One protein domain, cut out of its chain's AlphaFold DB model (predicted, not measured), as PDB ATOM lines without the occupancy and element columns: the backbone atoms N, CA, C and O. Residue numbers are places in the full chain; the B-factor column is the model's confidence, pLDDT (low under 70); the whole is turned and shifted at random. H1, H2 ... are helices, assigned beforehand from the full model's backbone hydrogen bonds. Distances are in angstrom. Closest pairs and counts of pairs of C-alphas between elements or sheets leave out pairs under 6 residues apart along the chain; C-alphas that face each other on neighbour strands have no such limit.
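Overview. This is residues 402 to 491 of the 651 residues of the protein "GP-PDE domain-containing protein" of Planctomycetaceae bacterium (UniProt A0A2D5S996). Five helices, H1, H3, H4, H5 and H6, run back and forth side by side in a zigzag pile, each pointing roughly opposite to the one before it in the pile. Two short helices sit at far ends of the whole: H2 lies beyond the end of H1, where the backbone passes from H1 to H3, and H7 lies over the second half of H5 beside H6. The printed part has 90 residues with seven named helices, H1 to H7 in order, and no named strand; its class is all helix. It is compact, with a radius of gyration of the C-alphas of 13.5 A, and elongated, spanning 47 by 26 by 19 A.

Along the chain. H1 is residues 403 to 413, 15.3 A from first to last C-alpha, beginning at C-alpha 403 at (325.816, 152.842, 157.030). H2 is residues 417 to 423. H3, residues 428 to 438, is 15.4 A long. H4 is residues 442 to 449. H5, residues 454 to 466, is the longest at 18.2 A, beginning at C-alpha 454 at (309.423, 159.129, 175.438). H6, residues 471 to 480, is 14.2 A long. H7, residues 482 to 487, ends at C-alpha 487 at (321.535, 166.026, 186.736).

Arrangement. H1 touches H3, closest at the C-alphas of Cys 409 and Ala 431, 5.2 A, with a shallow tilt of 21 degrees, opposite ways. H2 touches no helix; it is close to H1 but not clearly touching, the C-alphas of Tyr 412 and Ala 420 being closest at 7.8 A. H3 and H4 form a helical hairpin at a shallow tilt of 10 degrees, closest at the C-alphas of Leu 436 and Ser 444, 6.3 A. H5 is the hub, touching H3, H4, H6 and H7. H3 and H5 run the same way at a shallow tilt of 26 degrees, with the C-alphas of Glu 429 and Val 456 closest at 5.2 A. H4 and H5 form a hairpin at a tilt of 37 degrees, only just steep; their closest C-alphas, of Leu 449 and Arg 457, are 4.5 A apart. H5 and H6 form another, H5 touching with residues 461 to 465 alone; the C-alphas of Cys 464 and Ala 473 are closest at 4.9 A. H4 touches H6 too, closest at the C-alphas of Ala 442 and Trp 472, 5.6 A. H5 and H7 only just touch, with 3 pairs of C-alphas within 8 A, the closest those of Val 461 and Ser 484 at 7.2 A. H6 and H7 touch only at the corner, and only just, with 3 pairs. H1 and H6 are apart. In H1 to H6 every O i to N i+4 pair is within hydrogen-bond range; in H7 0 of 2 are, but 3 of 3 O i to N i+3 pairs are.

Size, cuts and confidence. The C-alphas farthest apart, of Asn 422 and Arg 491, are 47.4 A apart. The printed part has no cut, and its six links are tight. The mean pLDDT of the printed part is 87.6; residues 486 to 491 are under 70.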
ATOM      1  N   GLY A 402     328.400 150.786 160.718       90.31
ATOM      2  CA  GLY A 402     328.346 151.010 159.276       90.31
ATOM      3  C   GLY A 402     327.049 151.682 158.824       90.31
ATOM      4  O   GLY A 402     326.093 151.759 159.601       90.31
ATOM      5  N   PRO A 403     326.998 152.173 157.574       93.12
ATOM      6  CA  PRO A 403     325.816 152.842 157.030       93.12
ATOM      7  C   PRO A 403     324.588 151.923 156.990       93.12
ATOM      8  O   PRO A 403     323.484 152.374 157.269       93.12
ATOM      9  N   GLU A 404     324.772 150.628 156.723       95.25
ATOM     10  CA  GLU A 404     323.666 149.663 156.659       95.25
ATOM     11  C   GLU A 404     322.995 149.452 158.022       95.25
ATOM     12  O   GLU A 404     321.769 149.437 158.104       95.25
ATOM     13  N   THR A 405     323.779 149.343 159.101       96.50
ATOM     14  CA  THR A 405     323.244 149.212 160.466       96.50
ATOM     15  C   THR A 405     322.485 150.469 160.876       96.50
ATOM     16  O   THR A 405     321.388 150.371 161.427       96.50
ATOM     17  N   LYS A 406     323.029 151.654 160.567       95.88
ATOM     18  CA  LYS A 406     322.352 152.931 160.834       95.88
ATOM     19  C   LYS A 406     321.032 153.021 160.074       95.88
ATOM     20  O   LYS A 406     320.006 153.305 160.684       95.88
ATOM     21  N   GLN A 407     321.039 152.701 158.778       96.19
ATOM     22  CA  GLN A 407     319.829 152.703 157.956       96.19
ATOM     23  C   GLN A 407     318.775 151.732 158.495       96.19
ATOM     24  O   GLN A 407     317.604 152.080 158.582       96.19
ATOM     25  N   LEU A 408     319.185 150.533 158.916       97.44
ATOM     26  CA  LEU A 408     318.284 149.561 159.528       97.44
ATOM     27  C   LEU A 408     317.631 150.094 160.814       97.44
ATOM     28  O   LEU A 408     316.437 149.876 161.019       97.44
ATOM     29  N   CYS A 409     318.390 150.800 161.659       97.38
ATOM     30  CA  CYS A 409     317.846 151.440 162.858       97.38
ATOM     31  C   CYS A 409     316.854 152.551 162.494       97.38
ATOM     32  O   CYS A 409     315.761 152.581 163.055       97.38
ATOM     33  N   HIS A 410     317.191 153.418 161.533       96.38
ATOM     34  CA  HIS A 410     316.291 154.473 161.054       96.38
ATOM     35  C   HIS A 410     314.983 153.911 160.491       96.38
ATOM     36  O   HIS A 410     313.911 154.364 160.885       96.38
ATOM     37  N   ASP A 411     315.058 152.890 159.634       97.38
ATOM     38  CA  ASP A 411     313.881 152.247 159.048       97.38
ATOM     39  C   ASP A 411     312.949 151.672 160.122       97.38
ATOM     40  O   ASP A 411     311.731 151.765 160.000       97.38
ATOM     41  N   TYR A 412     313.510 151.080 161.182       97.62
ATOM     42  CA  TYR A 412     312.715 150.521 162.274       97.62
ATOM     43  C   TYR A 412     312.109 151.606 163.171       97.62
ATOM     44  O   TYR A 412     310.948 151.508 163.558       97.62
ATOM     45  N   LEU A 413     312.873 152.652 163.498       96.50
ATOM     46  CA  LEU A 413     312.402 153.787 164.304       96.50
ATOM     47  C   LEU A 413     311.287 154.577 163.599       96.50
ATOM     48  O   LEU A 413     310.410 155.129 164.259       96.50
ATOM     49  N   ALA A 414     311.278 154.577 162.264       96.38
ATOM     50  CA  ALA A 414     310.232 155.203 161.461       96.38
ATOM     51  C   ALA A 414     308.887 154.448 161.481       96.38
ATOM     52  O   ALA A 414     307.870 155.038 161.119       96.38
ATOM     53  N   LEU A 415     308.855 153.176 161.904       96.19
ATOM     54  CA  LEU A 415     307.614 152.399 161.975       96.19
ATOM     55  C   LEU A 415     306.639 153.002 162.988       96.19
ATOM     56  O   LEU A 415     307.029 153.400 164.090       96.19
ATOM     57  N   SER A 416     305.350 152.966 162.659       94.81
ATOM     58  CA  SER A 416     304.273 153.139 163.632       94.81
ATOM     59  C   SER A 416     304.232 151.981 164.636       94.81
ATOM     60  O   SER A 416     304.783 150.898 164.418       94.81
ATOM     61  N   ASP A 417     303.541 152.186 165.758       90.44
ATOM     62  CA  ASP A 417     303.361 151.146 166.777       90.44
ATOM     63  C   ASP A 417     302.620 149.921 166.225       90.44
ATOM     64  O   ASP A 417     302.910 148.793 166.622       90.44
ATOM     65  N   GLU A 418     301.670 150.131 165.311       92.38
ATOM     66  CA  GLU A 418     300.917 149.056 164.665       92.38
ATOM     67  C   GLU A 418     301.806 148.242 163.721       92.38
ATOM     68  O   GLU A 418     301.845 147.016 163.819       92.38
ATOM     69  N   GLU A 419     302.585 148.905 162.864       94.94
ATOM     70  CA  GLU A 419     303.529 148.228 161.969       94.94
ATOM     71  C   GLU A 419     304.574 147.430 162.755       94.94
ATOM     72  O   GLU A 419     304.831 146.266 162.438       94.94
ATOM     73  N   ALA A 420     305.121 148.013 163.828       93.81
ATOM     74  CA  ALA A 420     306.053 147.323 164.714       93.81
ATOM     75  C   ALA A 420     305.405 146.100 165.394       93.81
ATOM     76  O   ALA A 420     306.022 145.036 165.455       93.81
ATOM     77  N   ARG A 421     304.147 146.207 165.848       91.69
ATOM     78  CA  ARG A 421     303.391 145.079 166.428       91.69
ATOM     79  C   ARG A 421     303.068 143.993 165.404       91.69
ATOM     80  O   ARG A 421     303.017 142.819 165.767       91.69
ATOM     81  N   ASN A 422     302.887 144.346 164.134       92.00
ATOM     82  CA  ASN A 422     302.637 143.375 163.070       92.00
ATOM     83  C   ASN A 422     303.881 142.544 162.729       92.00
ATOM     84  O   ASN A 422     303.747 141.396 162.302       92.00
ATOM     85  N   ILE A 423     305.089 143.070 162.954       92.19
ATOM     86  CA  ILE A 423     306.337 142.319 162.746       92.19
ATOM     87  C   ILE A 423     306.803 141.560 163.997       92.19
ATOM     88  O   ILE A 423     307.428 140.510 163.853       92.19
ATOM     89  N   GLY A 424     306.518 142.035 165.211       91.44
ATOM     90  CA  GLY A 424     306.982 141.403 166.449       91.44
ATOM     91  C   GLY A 424     306.670 142.225 167.699       91.44
ATOM     92  O   GLY A 424     305.852 143.140 167.677       91.44
ATOM     93  N   VAL A 425     307.364 141.926 168.798       89.00
ATOM     94  CA  VAL A 425     307.402 142.838 169.950       89.00
ATOM     95  C   VAL A 425     308.084 144.140 169.496       89.00
ATOM     96  O   VAL A 425     309.168 144.050 168.911       89.00
ATOM     97  N   PRO A 426     307.491 145.330 169.719       91.88
ATOM     98  CA  PRO A 426     308.135 146.596 169.373       91.88
ATOM     99  C   PRO A 426     309.461 146.794 170.119       91.88
ATOM    100  O   PRO A 426     309.530 146.608 171.330       91.88
ATOM    101  N   GLN A 427     310.508 147.194 169.396       93.62
ATOM    102  CA  GLN A 427     311.889 147.293 169.895       93.62
ATOM    103  C   GLN A 427     312.512 148.680 169.681       93.62
ATOM    104  O   GLN A 427     313.707 148.804 169.417       93.62
ATOM    105  N   PHE A 428     311.713 149.744 169.773       93.81
ATOM    106  CA  PHE A 428     312.179 151.105 169.487       93.81
ATOM    107  C   PHE A 428     313.380 151.524 170.348       93.81
ATOM    108  O   PHE A 428     314.328 152.109 169.835       93.81
ATOM    109  N   GLU A 429     313.400 151.165 171.633       88.94
ATOM    110  CA  GLU A 429     314.532 151.468 172.517       88.94
ATOM    111  C   GLU A 429     315.805 150.703 172.162       88.94
ATOM    112  O   GLU A 429     316.898 151.260 172.268       88.94
ATOM    113  N   ALA A 430     315.679 149.443 171.733       90.31
ATOM    114  CA  ALA A 430     316.827 148.655 171.308       90.31
ATOM    115  C   ALA A 430     317.417 149.241 170.019       90.31
ATOM    116  O   ALA A 430     318.619 149.463 169.955       90.31
ATOM    117  N   ALA A 431     316.571 149.602 169.046       95.69
ATOM    118  CA  ALA A 431     316.999 150.279 167.822       95.69
ATOM    119  C   ALA A 431     317.671 151.635 168.104       95.69
ATOM    120  O   ALA A 431     318.710 151.947 167.523       95.69
ATOM    121  N   ALA A 432     317.111 152.422 169.029       94.94
ATOM    122  CA  ALA A 432     317.681 153.692 169.469       94.94
ATOM    123  C   ALA A 432     319.063 153.512 170.112       94.94
ATOM    124  O   ALA A 432     320.009 154.215 169.757       94.94
ATOM    125  N   ARG A 433     319.196 152.536 171.022       90.69
ATOM    126  CA  ARG A 433     320.474 152.188 171.651       90.69
ATOM    127  C   ARG A 433     321.498 151.761 170.604       90.69
ATOM    128  O   ARG A 433     322.596 152.305 170.597       90.69
ATOM    129  N   THR A 434     321.134 150.867 169.685       94.44
ATOM    130  CA  THR A 434     322.023 150.436 168.598       94.44
ATOM    131  C   THR A 434     322.497 151.616 167.760       94.44
ATOM    132  O   THR A 434     323.699 151.734 167.535       94.44
ATOM    133  N   LEU A 435     321.595 152.516 167.348       96.31
ATOM    134  CA  LEU A 435     321.942 153.697 166.552       96.31
ATOM    135  C   LEU A 435     322.969 154.594 167.261       96.31
ATOM    136  O   LEU A 435     323.944 155.010 166.633       96.31
ATOM    137  N   LEU A 436     322.773 154.857 168.556       92.25
ATOM    138  CA  LEU A 436     323.696 155.656 169.367       92.25
ATOM    139  C   LEU A 436     325.046 154.960 169.552       92.25
ATOM    140  O   LEU A 436     326.079 155.607 169.421       92.25
ATOM    141  N   THR A 437     325.055 153.643 169.769       89.75
ATOM    142  CA  THR A 437     326.291 152.862 169.915       89.75
ATOM    143  C   THR A 437     327.117 152.842 168.625       89.75
ATOM    144  O   THR A 437     328.326 153.059 168.658       89.75
ATOM    145  N   VAL A 438     326.487 152.608 167.467       91.00
ATOM    146  CA  VAL A 438     327.204 152.502 166.181       91.00
ATOM    147  C   VAL A 438     327.424 153.845 165.479       91.00
ATOM    148  O   VAL A 438     328.132 153.930 164.468       91.00
ATOM    149  N   GLY A 439     326.794 154.904 165.975       88.75
ATOM    150  CA  GLY A 439     326.861 156.248 165.423       88.75
ATOM    151  C   GLY A 439     326.610 157.319 166.478       88.75
ATOM    152  O   GLY A 439     325.603 158.014 166.348       88.75
ATOM    153  N   PRO A 440     327.507 157.493 167.465       90.12
ATOM    154  CA  PRO A 440     327.364 158.487 168.530       90.12
ATOM    155  C   PRO A 440     327.637 159.893 167.988       90.12
ATOM    156  O   PRO A 440     328.726 160.441 168.120       90.12
ATOM    157  N   THR A 441     326.662 160.453 167.278       93.00
ATOM    158  CA  THR A 441     326.750 161.775 166.656       93.00
ATOM    159  C   THR A 441     325.577 162.646 167.083       93.00
ATOM    160  O   THR A 441     324.517 162.151 167.475       93.00
ATOM    161  N   ALA A 442     325.739 163.963 166.928       94.50
ATOM    162  CA  ALA A 442     324.657 164.913 167.161       94.50
ATOM    163  C   ALA A 442     323.427 164.625 166.285       94.50
ATOM    164  O   ALA A 442     322.301 164.812 166.734       94.50
ATOM    165  N   GLU A 443     323.638 164.148 165.056       93.88
ATOM    166  CA  GLU A 443     322.562 163.767 164.137       93.88
ATOM    167  C   GLU A 443     321.738 162.600 164.694       93.88
ATOM    168  O   GLU A 443     320.527 162.737 164.862       93.88
ATOM    169  N   SER A 444     322.393 161.494 165.063       93.94
ATOM    170  CA  SER A 444     321.721 160.333 165.656       93.94
ATOM    171  C   SER A 444     320.965 160.710 166.930       93.94
ATOM    172  O   SER A 444     319.823 160.301 167.113       93.94
ATOM    173  N   ALA A 445     321.576 161.517 167.804       94.81
ATOM    174  CA  ALA A 445     320.948 161.948 169.048       94.81
ATOM    175  C   ALA A 445     319.702 162.815 168.803       94.81
ATOM    176  O   ALA A 445     318.664 162.563 169.410       94.81
ATOM    177  N   ARG A 446     319.768 163.783 167.879       95.06
ATOM    178  CA  ARG A 446     318.625 164.646 167.533       95.06
ATOM    179  C   ARG A 446     317.453 163.857 166.957       95.06
ATOM    180  O   ARG A 446     316.326 164.082 167.378       95.06
ATOM    181  N   VAL A 447     317.717 162.894 166.069       93.38
ATOM    182  CA  VAL A 447     316.669 162.010 165.520       93.38
ATOM    183  C   VAL A 447     315.916 161.275 166.632       93.38
ATOM    184  O   VAL A 447     314.702 161.111 166.561       93.38
ATOM    185  N   LEU A 448     316.623 160.833 167.672       95.69
ATOM    186  CA  LEU A 448     316.013 160.111 168.786       95.69
ATOM    187  C   LEU A 448     315.322 161.034 169.794       95.69
ATOM    188  O   LEU A 448     314.321 160.635 170.386       95.69
ATOM    189  N   LEU A 449     315.819 162.257 169.981       92.31
ATOM    190  CA  LEU A 449     315.189 163.267 170.836       92.31
ATOM    191  C   LEU A 449     313.888 163.816 170.235       92.31
ATOM    192  O   LEU A 449     312.973 164.129 170.992       92.31
ATOM    193  N   ASP A 450     313.762 163.839 168.907       91.75
ATOM    194  CA  ASP A 450     312.522 164.189 168.193       91.75
ATOM    195  C   ASP A 450     311.534 163.005 168.082       91.75
ATOM    196  O   ASP A 450     310.417 163.121 167.577       91.75
ATOM    197  N   HIS A 451     311.916 161.818 168.561       93.25
ATOM    198  CA  HIS A 451     311.092 160.624 168.417       93.25
ATOM    199  C   HIS A 451     309.810 160.702 169.262       93.25
ATOM    200  O   HIS A 451     309.831 161.130 170.414       93.25
ATOM    201  N   ARG A 452     308.688 160.183 168.740       89.19
ATOM    202  CA  ARG A 452     307.362 160.226 169.401       89.19
ATOM    203  C   ARG A 452     307.297 159.514 170.759       89.19
ATOM    204  O   ARG A 452     306.545 159.933 171.635       89.19
ATOM    205  N   LEU A 453     308.074 158.445 170.943       85.06
ATOM    206  CA  LEU A 453     308.088 157.651 172.178       85.06
ATOM    207  C   LEU A 453     309.056 158.250 173.194       85.06
ATOM    208  O   LEU A 453     310.243 158.393 172.896       85.06
ATOM    209  N   SER A 454     308.578 158.522 174.408       79.12
ATOM    210  CA  SER A 454     309.423 159.129 175.438       79.12
ATOM    211  C   SER A 454     310.563 158.215 175.872       79.12
ATOM    212  O   SER A 454     311.604 158.721 176.270       79.12
ATOM    213  N   SER A 455     310.396 156.890 175.819       76.75
ATOM    214  CA  SER A 455     311.461 155.967 176.217       76.75
ATOM    215  C   SER A 455     312.655 156.014 175.257       76.75
ATOM    216  O   SER A 455     313.805 155.937 175.687       76.75
ATOM    217  N   VAL A 456     312.403 156.276 173.969       88.44
ATOM    218  CA  VAL A 456     313.448 156.549 172.971       88.44
ATOM    219  C   VAL A 456     314.139 157.886 173.249       88.44
ATOM    220  O   VAL A 456     315.370 157.930 173.289       88.44
ATOM    221  N   ARG A 457     313.367 158.951 173.519       88.25
ATOM    222  CA  ARG A 457     313.923 160.261 173.903       88.25
ATOM    223  C   ARG A 457     314.781 160.150 175.166       88.25
ATOM    224  O   ARG A 457     315.911 160.624 175.194       88.25
ATOM    225  N   GLY A 458     314.274 159.460 176.188       78.06
ATOM    226  CA  GLY A 458     314.956 159.222 177.459       78.06
ATOM    227  C   GLY A 458     316.272 158.467 177.281       78.06
ATOM    228  O   GLY A 458     317.287 158.880 177.838       78.06
ATOM    229  N   ARG A 459     316.299 157.430 176.433       81.69
ATOM    230  CA  ARG A 459     317.542 156.731 176.070       81.69
ATOM    231  C   ARG A 459     318.565 157.682 175.444       81.69
ATOM    232  O   ARG A 459     319.739 157.614 175.797       81.69
ATOM    233  N   ALA A 460     318.134 158.561 174.539       89.06
ATOM    234  CA  ALA A 460     319.019 159.536 173.906       89.06
ATOM    235  C   ALA A 460     319.576 160.555 174.909       89.06
ATOM    236  O   ALA A 460     320.773 160.841 174.872       89.06
ATOM    237  N   VAL A 461     318.747 161.037 175.842       85.06
ATOM    238  CA  VAL A 461     319.192 161.901 176.946       85.06
ATOM    239  C   VAL A 461     320.251 161.193 177.786       85.06
ATOM    240  O   VAL A 461     321.353 161.714 177.920       85.06
ATOM    241  N   LEU A 462     319.966 159.990 178.300       78.00
ATOM    242  CA  LEU A 462     320.905 159.228 179.136       78.00
ATOM    243  C   LEU A 462     322.233 158.970 178.420       78.00
ATOM    244  O   LEU A 462     323.301 159.164 179.000       78.00
ATOM    245  N   PHE A 463     322.174 158.608 177.138       82.44
ATOM    246  CA  PHE A 463     323.368 158.421 176.327       82.44
ATOM    247  C   PHE A 463     324.178 159.714 176.201       82.44
ATOM    248  O   PHE A 463     325.384 159.703 176.438       82.44
ATOM    249  N   CYS A 464     323.539 160.841 175.879       86.12
ATOM    250  CA  CYS A 464     324.242 162.119 175.774       86.12
ATOM    251  C   CYS A 464     324.803 162.580 177.127       86.12
ATOM    252  O   CYS A 464     325.881 163.164 177.160       86.12
ATOM    253  N   LEU A 465     324.127 162.287 178.246       79.31
ATOM    254  CA  LEU A 465     324.641 162.573 179.590       79.31
ATOM    255  C   LEU A 465     325.886 161.733 179.902       79.31
ATOM    256  O   LEU A 465     326.835 162.243 180.490       79.31
ATOM    257  N   ALA A 466     325.924 160.471 179.468       72.81
ATOM    258  CA  ALA A 466     327.116 159.629 179.587       72.81
ATOM    259  C   ALA A 466     328.294 160.132 178.729       72.81
ATOM    260  O   ALA A 466     329.446 159.875 179.067       72.81
ATOM    261  N   HIS A 467     328.012 160.883 177.658       81.12
ATOM    262  CA  HIS A 467     329.007 161.474 176.753       81.12
ATOM    263  C   HIS A 467     329.130 162.995 176.937       81.12
ATOM    264  O   HIS A 467     329.666 163.679 176.073       81.12
ATOM    265  N   VAL A 468     328.658 163.550 178.059       82.81
ATOM    266  CA  VAL A 468     328.559 165.005 178.300       82.81
ATOM    267  C   VAL A 468     329.893 165.755 178.215       82.81
ATOM    268  O   VAL A 468     329.918 166.971 178.024       82.81
ATOM    269  N   GLU A 469     331.014 165.049 178.368       80.25
ATOM    270  CA  GLU A 469     332.355 165.608 178.202       80.25
ATOM    271  C   GLU A 469     332.648 165.952 176.732       80.25
ATOM    272  O   GLU A 469     333.375 166.910 176.446       80.25
ATOM    273  N   GLU A 470     332.009 165.251 175.794       88.00
ATOM    274  CA  GLU A 470     332.095 165.494 174.359       88.00
ATOM    275  C   GLU A 470     331.211 166.677 173.946       88.00
ATOM    276  O   GLU A 470     330.025 166.755 174.274       88.00
ATOM    277  N   ALA A 471     331.787 167.615 173.183       91.25
ATOM    278  CA  ALA A 471     331.113 168.862 172.815       91.25
ATOM    279  C   ALA A 471     329.772 168.630 172.099       91.25
ATOM    280  O   ALA A 471     328.780 169.257 172.454       91.25
ATOM    281  N   TRP A 472     329.715 167.676 171.164       94.38
ATOM    282  CA  TRP A 472     328.497 167.390 170.403       94.38
ATOM    283  C   TRP A 472     327.333 166.946 171.302       94.38
ATOM    284  O   TRP A 472     326.196 167.345 171.060       94.38
ATOM    285  N   ALA A 473     327.603 166.143 172.335       90.81
ATOM    286  CA  ALA A 473     326.577 165.624 173.234       90.81
ATOM    287  C   ALA A 473     326.073 166.733 174.157       90.81
ATOM    288  O   ALA A 473     324.865 166.907 174.321       90.81
ATOM    289  N   ARG A 474     326.999 167.539 174.696       90.25
ATOM    290  CA  ARG A 474     326.669 168.715 175.505       90.25
ATOM    291  C   ARG A 474     325.820 169.717 174.727       90.25
ATOM    292  O   ARG A 474     324.819 170.186 175.257       90.25
ATOM    293  N   ASP A 475     326.184 170.006 173.481       93.12
ATOM    294  CA  ASP A 475     325.468 170.960 172.631       93.12
ATOM    295  C   ASP A 475     324.054 170.467 172.293       93.12
ATOM    296  O   ASP A 475     323.103 171.249 172.310       93.12
ATOM    297  N   VAL A 476     323.892 169.165 172.027       94.44
ATOM    298  CA  VAL A 476     322.572 168.553 171.807       94.44
ATOM    299  C   VAL A 476     321.709 168.639 173.062       94.44
ATOM    300  O   VAL A 476     320.565 169.077 172.974       94.44
ATOM    301  N   LEU A 477     322.245 168.285 174.233       89.94
ATOM    302  CA  LEU A 477     321.502 168.396 175.489       89.94
ATOM    303  C   LEU A 477     321.132 169.845 175.803       89.94
ATOM    304  O   LEU A 477     319.998 170.117 176.176       89.94
ATOM    305  N   GLN A 478     322.052 170.790 175.612       90.12
ATOM    306  CA  GLN A 478     321.800 172.207 175.863       90.12
ATOM    307  C   GLN A 478     320.679 172.771 174.978       90.12
ATOM    308  O   GLN A 478     319.949 173.659 175.423       90.12
ATOM    309  N   ALA A 479     320.558 172.277 173.743       91.25
ATOM    310  CA  ALA A 479     319.534 172.699 172.794       91.25
ATOM    311  C   ALA A 479     318.179 172.014 173.035       91.25
ATOM    312  O   ALA A 479     317.158 172.692 173.084       91.25
ATOM    313  N   GLU A 480     318.174 170.691 173.202       89.56
ATOM    314  CA  GLU A 480     316.954 169.872 173.118       89.56
ATOM    315  C   GLU A 480     316.458 169.368 174.488       89.56
ATOM    316  O   GLU A 480     315.277 169.074 174.662       89.56
ATOM    317  N   ALA A 481     317.340 169.268 175.487       84.56
ATOM    318  CA  ALA A 481     317.015 168.767 176.827       84.56
ATOM    319  C   ALA A 481     317.800 169.501 177.941       84.56
ATOM    320  O   ALA A 481     318.449 168.860 178.764       84.56
ATOM    321  N   PRO A 482     317.760 170.846 178.029       81.25
ATOM    322  CA  PRO A 482     318.653 171.607 178.915       81.25
ATOM    323  C   PRO A 482     318.491 171.259 180.400       81.25
ATOM    324  O   PRO A 482     319.468 171.258 181.144       81.25
ATOM    325  N   HIS A 483     317.276 170.890 180.816       73.88
ATOM    326  CA  HIS A 483     316.976 170.419 182.170       73.88
ATOM    327  C   HIS A 483     317.798 169.182 182.555       73.88
ATOM    328  O   HIS A 483     318.099 168.984 183.726       73.88
ATOM    329  N   SER A 484     318.198 168.346 181.589       74.12
ATOM    330  CA  SER A 484     318.930 167.128 181.906       74.12
ATOM    331  C   SER A 484     320.372 167.395 182.348       74.12
ATOM    332  O   SER A 484     320.961 166.584 183.059       74.12
ATOM    333  N   LEU A 485     320.952 168.532 181.947       70.00
ATOM    334  CA  LEU A 485     322.298 168.933 182.362       70.00
ATOM    335  C   LEU A 485     322.368 169.284 183.854       70.00
ATOM    336  O   LEU A 485     323.441 169.188 184.449       70.00
ATOM    337  N   GLU A 486     321.233 169.606 184.481       64.81
ATOM    338  CA  GLU A 486     321.152 169.807 185.930       64.81
ATOM    339  C   GLU A 486     321.486 168.514 186.706       64.81
ATOM    340  O   GLU A 486     322.019 168.590 187.812       64.81
ATOM    341  N   TYR A 487     321.269 167.331 186.108       55.00
ATOM    342  CA  TYR A 487     321.535 166.026 186.736       55.00
ATOM    343  C   TYR A 487     323.011 165.592 186.713       55.00
ATOM    344  O   TYR A 487     323.382 164.673 187.442       55.00
ATOM    345  N   VAL A 488     323.864 166.205 185.882       55.84
ATOM    346  CA  VAL A 488     325.236 165.713 185.614       55.84
ATOM    347  C   VAL A 488     326.331 166.407 186.425       55.84
ATOM    348  O   VAL A 488     327.497 166.019 186.375       55.84
ATOM    349  N   VAL A 489     325.996 167.355 187.296       48.09
ATOM    350  CA  VAL A 489     327.005 167.958 188.176       48.09
ATOM    351  C   VAL A 489     327.174 167.121 189.450       48.09
ATOM    352  O   VAL A 489     326.748 167.511 190.536       48.09
ATOM    353  N   ALA A 490     327.867 165.980 189.345       49.84
ATOM    354  CA  ALA A 490     328.609 165.462 190.491       49.84
ATOM    355  C   ALA A 490     329.682 166.510 190.828       49.84
ATOM    356  O   ALA A 490     330.641 166.718 190.084       49.84
ATOM    357  N   ARG A 491     329.448 167.265 191.902       56.28
ATOM    358  CA  ARG A 491     330.296 168.370 192.366       56.28
ATOM    359  C   ARG A 491     331.773 167.947 192.396       56.28
ATOM    360  O   ARG A 491     332.121 166.995 193.088       56.28
TER     361      ARG A 491